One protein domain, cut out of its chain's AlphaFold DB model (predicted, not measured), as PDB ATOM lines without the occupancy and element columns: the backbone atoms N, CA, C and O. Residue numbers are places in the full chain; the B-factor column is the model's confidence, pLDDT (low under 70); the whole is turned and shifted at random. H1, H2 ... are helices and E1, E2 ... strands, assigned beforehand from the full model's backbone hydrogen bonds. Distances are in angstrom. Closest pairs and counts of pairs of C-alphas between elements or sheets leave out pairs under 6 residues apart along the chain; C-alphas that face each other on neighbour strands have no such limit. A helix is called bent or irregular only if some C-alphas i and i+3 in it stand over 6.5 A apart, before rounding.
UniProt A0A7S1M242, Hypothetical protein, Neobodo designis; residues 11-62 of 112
ATOM      1  N   PHE A  11      15.043 -25.458   7.149       84.81
ATOM      2  CA  PHE A  11      14.149 -24.527   6.469       84.81
ATOM      3  C   PHE A  11      12.882 -24.309   7.295       84.81
ATOM      4  O   PHE A  11      12.293 -25.258   7.820       84.81
ATOM      5  N   LYS A  12      12.436 -23.054   7.401       88.25
ATOM      6  CA  LYS A  12      11.183 -22.702   8.078       88.25
ATOM      7  C   LYS A  12      10.015 -22.824   7.105       88.25
ATOM      8  O   LYS A  12      10.032 -22.204   6.044       88.25
ATOM      9  N   CYS A  13       8.993 -23.594   7.467       88.69
ATOM     10  CA  CYS A  13       7.748 -23.640   6.705       88.69
ATOM     11  C   CYS A  13       7.006 -22.306   6.849       88.69
ATOM     12  O   CYS A  13       6.789 -21.831   7.957       88.69
ATOM     13  N   ASP A  14       6.597 -21.717   5.734       88.88
ATOM     14  CA  ASP A  14       5.782 -20.504   5.660       88.88
ATOM     15  C   ASP A  14       4.347 -20.718   6.169       88.88
ATOM     16  O   ASP A  14       3.729 -19.783   6.667       88.88
ATOM     17  N   VAL A  15       3.847 -21.955   6.106       84.62
ATOM     18  CA  VAL A  15       2.460 -22.298   6.453       84.62
ATOM     19  C   VAL A  15       2.286 -22.613   7.944       84.62
ATOM     20  O   VAL A  15       1.384 -22.089   8.590       84.62
ATOM     21  N   CYS A  16       3.143 -23.461   8.525       88.38
ATOM     22  CA  CYS A  16       3.063 -23.827   9.950       88.38
ATOM     23  C   CYS A  16       4.171 -23.216  10.819       88.38
ATOM     24  O   CYS A  16       4.258 -23.527  12.006       88.38
ATOM     25  N   LEU A  17       5.045 -22.384  10.242       87.50
ATOM     26  CA  LEU A  17       6.120 -21.656  10.933       87.50
ATOM     27  C   LEU A  17       7.126 -22.540  11.694       87.50
ATOM     28  O   LEU A  17       7.907 -22.028  12.496       87.50
ATOM     29  N   THR A  18       7.144 -23.845  11.410       86.88
ATOM     30  CA  THR A  18       8.019 -24.843  12.045       86.88
ATOM     31  C   THR A  18       9.265 -25.093  11.190       86.88
ATOM     32  O   THR A  18       9.206 -24.994   9.963       86.88
ATOM     33  N   TYR A  19      10.397 -25.399  11.827       88.06
ATOM     34  CA  TYR A  19      11.653 -25.716  11.143       88.06
ATOM     35  C   TYR A  19      11.749 -27.207  10.814       88.06
ATOM     36  O   TYR A  19      11.500 -28.052  11.670       88.06
ATOM     37  N   PHE A  20      12.162 -27.519   9.588       87.06
ATOM     38  CA  PHE A  20      12.381 -28.884   9.114       87.06
ATOM     39  C   PHE A  20      13.740 -29.007   8.439       87.06
ATOM     40  O   PHE A  20      14.205 -28.067   7.799       87.06
ATOM     41  N   HIS A  21      14.357 -30.182   8.552       89.62
ATOM     42  CA  HIS A  21      15.567 -30.500   7.798       89.62
ATOM     43  C   HIS A  21      15.275 -30.513   6.291       89.62
ATOM     44  O   HIS A  21      14.166 -30.878   5.879       89.62
ATOM     45  N   ARG A  22      16.273 -30.169   5.472       84.69
ATOM     46  CA  ARG A  22      16.191 -30.151   4.003       84.69
ATOM     47  C   ARG A  22      15.516 -31.384   3.400       84.69
ATOM     48  O   ARG A  22      14.666 -31.242   2.522       84.69
ATOM     49  N   ASP A  23      15.849 -32.569   3.906       87.44
ATOM     50  CA  ASP A  23      15.350 -33.846   3.376       87.44
ATOM     51  C   ASP A  23      13.836 -34.023   3.544       87.44
ATOM     52  O   ASP A  23      13.192 -34.715   2.759       87.44
ATOM     53  N   ILE A  24      13.251 -33.379   4.558       88.69
ATOM     54  CA  ILE A  24      11.832 -33.516   4.908       88.69
ATOM     55  C   ILE A  24      11.040 -32.276   4.472       88.69
ATOM     56  O   ILE A  24       9.842 -32.370   4.197       88.69
ATOM     57  N   PHE A  25      11.692 -31.114   4.360       87.50
ATOM     58  CA  PHE A  25      11.040 -29.829   4.103       87.50
ATOM     59  C   PHE A  25      10.165 -29.833   2.843       87.50
ATOM     60  O   PHE A  25       9.023 -29.373   2.881       87.50
ATOM     61  N   CYS A  26      10.666 -30.385   1.734       88.25
ATOM     62  CA  CYS A  26       9.925 -30.435   0.474       88.25
ATOM     63  C   CYS A  26       8.655 -31.294   0.567       88.25
ATOM     64  O   CYS A  26       7.617 -30.893   0.036       88.25
ATOM     65  N   ASP A  27       8.717 -32.457   1.228       88.44
ATOM     66  CA  ASP A  27       7.534 -33.311   1.392       88.44
ATOM     67  C   ASP A  27       6.554 -32.691   2.389       88.44
ATOM     68  O   ASP A  27       5.355 -32.650   2.116       88.44
ATOM     69  N   HIS A  28       7.056 -32.114   3.484       89.06
ATOM     70  CA  HIS A  28       6.235 -31.380   4.440       89.06
ATOM     71  C   HIS A  28       5.480 -30.229   3.764       89.06
ATOM     72  O   HIS A  28       4.259 -30.169   3.868       89.06
ATOM     73  N   ARG A  29       6.163 -29.346   3.021       87.56
ATOM     74  CA  ARG A  29       5.545 -28.157   2.408       87.56
ATOM     75  C   ARG A  29       4.430 -28.504   1.421       87.56
ATOM     76  O   ARG A  29       3.431 -27.801   1.371       87.56
ATOM     77  N   ARG A  30       4.562 -29.604   0.672       87.62
ATOM     78  CA  ARG A  30       3.513 -30.094  -0.247       87.62
ATOM     79  C   ARG A  30       2.239 -30.540   0.469       87.62
ATOM     80  O   ARG A  30       1.188 -30.624  -0.154       87.62
ATOM     81  N   HIS A  31       2.360 -30.876   1.746       86.19
ATOM     82  CA  HIS A  31       1.350 -31.558   2.541       86.19
ATOM     83  C   HIS A  31       0.941 -30.760   3.792       86.19
ATOM     84  O   HIS A  31       0.180 -31.261   4.620       86.19
ATOM     85  N   CYS A  32       1.467 -29.549   3.963       88.00
ATOM     86  CA  CYS A  32       1.232 -28.732   5.138       88.00
ATOM     87  C   CYS A  32      -0.001 -27.855   4.925       88.00
ATOM     88  O   CYS A  32       0.011 -26.967   4.078       88.00
ATOM     89  N   ASN A  33      -1.032 -28.076   5.742       86.44
ATOM     90  CA  ASN A  33      -2.253 -27.263   5.752       86.44
ATOM     91  C   ASN A  33      -2.181 -26.103   6.767       86.44
ATOM     92  O   ASN A  33      -3.146 -25.365   6.931       86.44
ATOM     93  N   GLY A  34      -1.048 -25.942   7.461       84.81
ATOM     94  CA  GLY A  34      -0.845 -24.921   8.490       84.81
ATOM     95  C   GLY A  34      -1.064 -25.407   9.918       84.81
ATOM     96  O   GLY A  34      -1.618 -26.479  10.171       84.81
ATOM     97  N   ALA A  35      -0.565 -24.620  10.870       78.94
ATOM     98  CA  ALA A  35      -0.695 -24.925  12.290       78.94
ATOM     99  C   ALA A  35      -2.163 -24.775  12.724       78.94
ATOM    100  O   ALA A  35      -2.758 -23.718  12.540       78.94
ATOM    101  N   GLY A  36      -2.741 -25.834  13.296       75.38
ATOM    102  CA  GLY A  36      -4.132 -25.831  13.762       75.38
ATOM    103  C   GLY A  36      -5.187 -25.994  12.664       75.38
ATOM    104  O   GLY A  36      -6.368 -25.799  12.942       75.38
ATOM    105  N   SER A  37      -4.795 -26.356  11.438       80.50
ATOM    106  CA  SER A  37      -5.767 -26.671  10.389       80.50
ATOM    107  C   SER A  37      -6.599 -27.900  10.761       80.50
ATOM    108  O   SER A  37      -6.067 -28.931  11.175       80.50
ATOM    109  N   THR A  38      -7.916 -27.780  10.601       79.69
ATOM    110  CA  THR A  38      -8.885 -28.877  10.729       79.69
ATOM    111  C   THR A  38      -9.088 -29.619   9.408       79.69
ATOM    112  O   THR A  38      -9.825 -30.606   9.360       79.69
ATOM    113  N   GLU A  39      -8.446 -29.162   8.332       83.31
ATOM    114  CA  GLU A  39      -8.575 -29.750   7.008       83.31
ATOM    115  C   GLU A  39      -7.688 -30.983   6.871       83.31
ATOM    116  O   GLU A  39      -6.479 -30.957   7.127       83.31
ATOM    117  N   LEU A  40      -8.296 -32.072   6.405       80.06
ATOM    118  CA  LEU A  40      -7.580 -33.300   6.100       80.06
ATOM    119  C   LEU A  40      -6.748 -33.113   4.839       80.06
ATOM    120  O   LEU A  40      -7.241 -32.721   3.782       80.06
ATOM    121  N   ASN A  41      -5.479 -33.481   4.925       81.62
ATOM    122  CA  ASN A  41      -4.653 -33.558   3.740       81.62
ATOM    123  C   ASN A  41      -5.058 -34.769   2.877       81.62
ATOM    124  O   ASN A  41      -5.534 -35.781   3.387       81.62
ATOM    125  N   LYS A  42      -4.807 -34.717   1.566       81.12
ATOM    126  CA  LYS A  42      -5.176 -35.756   0.592       81.12
ATOM    127  C   LYS A  42      -4.717 -37.161   1.001       81.12
ATOM    128  O   LYS A  42      -5.478 -38.112   0.862       81.12
ATOM    129  N   ARG A  43      -3.496 -37.298   1.538       80.94
ATOM    130  CA  ARG A  43      -2.985 -38.586   2.053       80.94
ATOM    131  C   ARG A  43      -3.777 -39.079   3.269       80.94
ATOM    132  O   ARG A  43      -4.061 -40.266   3.365       80.94
ATOM    133  N   GLN A  44      -4.140 -38.177   4.180       83.19
ATOM    134  CA  GLN A  44      -4.923 -38.511   5.372       83.19
ATOM    135  C   GLN A  44      -6.360 -38.882   4.999       83.19
ATOM    136  O   GLN A  44      -6.870 -39.887   5.477       83.19
ATOM    137  N   ALA A  45      -6.980 -38.128   4.088       87.06
ATOM    138  CA  ALA A  45      -8.306 -38.430   3.563       87.06
ATOM    139  C   ALA A  45      -8.345 -39.803   2.869       87.06
ATOM    140  O   ALA A  45      -9.249 -40.591   3.133       87.06
ATOM    141  N   ALA A  46      -7.336 -40.125   2.051       86.56
ATOM    142  CA  ALA A  46      -7.216 -41.439   1.418       86.56
ATOM    143  C   ALA A  46      -7.043 -42.572   2.446       86.56
ATOM    144  O   ALA A  46      -7.702 -43.599   2.341       86.56
ATOM    145  N   ALA A  47      -6.215 -42.374   3.477       88.00
ATOM    146  CA  ALA A  47      -6.031 -43.368   4.534       88.00
ATOM    147  C   ALA A  47      -7.321 -43.622   5.336       88.00
ATOM    148  O   ALA A  47      -7.613 -44.764   5.688       88.00
ATOM    149  N   ILE A  48      -8.100 -42.571   5.608       89.12
ATOM    150  CA  ILE A  48      -9.400 -42.689   6.277       89.12
ATOM    151  C   ILE A  48     -10.398 -43.429   5.380       89.12
ATOM    152  O   ILE A  48     -11.098 -44.315   5.867       89.12
ATOM    153  N   ALA A  49     -10.438 -43.117   4.081       89.88
ATOM    154  CA  ALA A  49     -11.292 -43.816   3.122       89.88
ATOM    155  C   ALA A  49     -10.977 -45.323   3.075       89.88
ATOM    156  O   ALA A  49     -11.873 -46.140   3.273       89.88
ATOM    157  N   ASP A  50      -9.698 -45.696   2.963       90.56
ATOM    158  CA  ASP A  50      -9.265 -47.100   2.981       90.56
ATOM    159  C   ASP A  50      -9.662 -47.825   4.279       90.56
ATOM    160  O   ASP A  50     -10.010 -49.009   4.275       90.56
ATOM    161  N   GLN A  51      -9.589 -47.139   5.424       88.88
ATOM    162  CA  GLN A  51     -10.008 -47.705   6.707       88.88
ATOM    163  C   GLN A  51     -11.523 -47.901   6.780       88.88
ATOM    164  O   GLN A  51     -11.975 -48.918   7.316       88.88
ATOM    165  N   LEU A  52     -12.303 -46.969   6.231       88.12
ATOM    166  CA  LEU A  52     -13.757 -47.084   6.156       88.12
ATOM    167  C   LEU A  52     -14.167 -48.261   5.270       88.12
ATOM    168  O   LEU A  52     -14.951 -49.095   5.721       88.12
ATOM    169  N   ASP A  53     -13.554 -48.418   4.098       85.31
ATOM    170  CA  ASP A  53     -13.828 -49.540   3.191       85.31
ATOM    171  C   ASP A  53     -13.535 -50.902   3.849       85.31
ATOM    172  O   ASP A  53     -14.293 -51.874   3.714       85.31
ATOM    173  N   ARG A  54     -12.464 -50.988   4.650       83.62
ATOM    174  CA  ARG A  54     -12.150 -52.189   5.447       83.62
ATOM    175  C   ARG A  54     -13.180 -52.444   6.548       83.62
ATOM    176  O   ARG A  54     -13.579 -53.586   6.766       83.62
ATOM    177  N   CYS A  55     -13.636 -51.400   7.232       75.06
ATOM    178  CA  CYS A  55     -14.675 -51.531   8.253       75.06
ATOM    179  C   CYS A  55     -16.016 -51.970   7.648       75.06
ATOM    180  O   CYS A  55     -16.713 -52.811   8.218       75.06
ATOM    181  N   GLU A  56     -16.392 -51.427   6.490       75.12
ATOM    182  CA  GLU A  56     -17.630 -51.790   5.801       75.12
ATOM    183  C   GLU A  56     -17.603 -53.225   5.274       75.12
ATOM    184  O   GLU A  56     -18.575 -53.969   5.442       75.12
ATOM    185  N   SER A  57     -16.477 -53.651   4.700       67.19
ATOM    186  CA  SER A  57     -16.297 -55.039   4.268       67.19
ATOM    187  C   SER A  57     -16.340 -56.023   5.443       67.19
ATOM    188  O   SER A  57     -16.970 -57.074   5.321       67.19
ATOM    189  N   GLN A  58     -15.796 -55.667   6.612       61.44
ATOM    190  CA  GLN A  58     -15.926 -56.474   7.831       61.44
ATOM    191  C   GLN A  58     -17.366 -56.536   8.362       61.44
ATOM    192  O   GLN A  58     -17.831 -57.617   8.719       61.44
ATOM    193  N   LYS A  59     -18.112 -55.421   8.361       59.12
ATOM    194  CA  LYS A  59     -19.531 -55.406   8.771       59.12
ATOM    195  C   LYS A  59     -20.396 -56.326   7.907       59.12
ATOM    196  O   LYS A  59     -21.271 -57.005   8.434       59.12
ATOM    197  N   ARG A  60     -20.131 -56.396   6.598       58.09
ATOM    198  CA  ARG A  60     -20.840 -57.308   5.680       58.09
ATOM    199  C   ARG A  60     -20.488 -58.784   5.897       58.09
ATOM    200  O   ARG A  60     -21.262 -59.648   5.500       58.09
ATOM    201  N   GLN A  61     -19.349 -59.087   6.523       55.00
ATOM    202  CA  GLN A  61     -18.888 -60.459   6.768       55.00
ATOM    203  C   GLN A  61     -19.302 -61.037   8.124       55.00
ATOM    204  O   GLN A  61     -19.043 -62.218   8.369       55.00
ATOM    205  N   VAL A  62     -19.974 -60.272   8.992       55.72
ATOM    206  CA  VAL A  62     -20.510 -60.813  10.248       55.72
ATOM    207  C   VAL A  62     -21.701 -61.722   9.935       55.72
ATOM    208  O   VAL A  62     -22.862 -61.321   9.990       55.72
TER     209      VAL A  62
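Overview. This is residues 11 to 62 of the 112 residues of the protein "Hypothetical protein" of Neobodo designis (UniProt A0A7S1M242). One long helix, H2, runs out as an arm from a small head of loops, the short helix H1 and the very short strand E1; residues 49 to 62 stick out with nothing beside them. The head lies at one end of the long axis, and the arm makes much of the length. The printed part has 52 residues with one named strand and two named helices, in the order E1, H1, H2, and its class is mostly helix. The whole is extended, with a radius of gyration of the C-alphas of 16.0 A, and spans 50 by 23 by 12 A.

Arrangement. The longest helix is H2, residues 42 to 61, which is not bent. Before it in the chain comes H1, residues 22 to 31. H1 and H2 are only just apart, their closest C-alphas being 8.0 A from each other. E1, residues 19 to 21, and H2 are apart. E1 and H1 are near each other, with 5 pairs of C-alphas within 10 A, and they meet only through their link. E1 pairs with no named strand, but residues 11 to 12 pair with residues 19 to 20 of E1, antiparallel. In H2 every O i to N i+4 pair is within hydrogen-bond range; in H1 3 of 6 are, beside 5 of 7 O i to N i+3 pairs.

Along the chain. H2 begins at C-alpha 42, at (-5.176, -35.756, 0.592), and ends at C-alpha 61, at (-18.888, -60.459, 6.768), 28.9 A from first to last C-alpha. H1, Arg 22 to His 31, is 15.0 A from first to last C-alpha. It is irregular: C-alphas 23 and 26 are 7.0 A apart, where about 5 A is the distance in a regular helix. E1, Tyr 19 to His 21, begins at C-alpha 19, at (11.653, -25.716, 11.143), and is 7.0 A from first to last C-alpha.

Size, cuts and confidence. The C-alphas of Phe 11 and Val 62, the first and last printed residues, are the two farthest apart, at 50.3 A. The outline is a rod. Residues 49 to 62, of which 49 to 61 belong to H2, stand free; without them the body of 38 residues spans 29 by 20 by 9 A, with a radius of gyration of 10.5 A. The printed part has no cut. The link from E1 to H1 is tight, and that from H1 to H2 is short, with 10 residues between them. The mean pLDDT of the printed part is 82.4, and residues 57 to 62 are under 70.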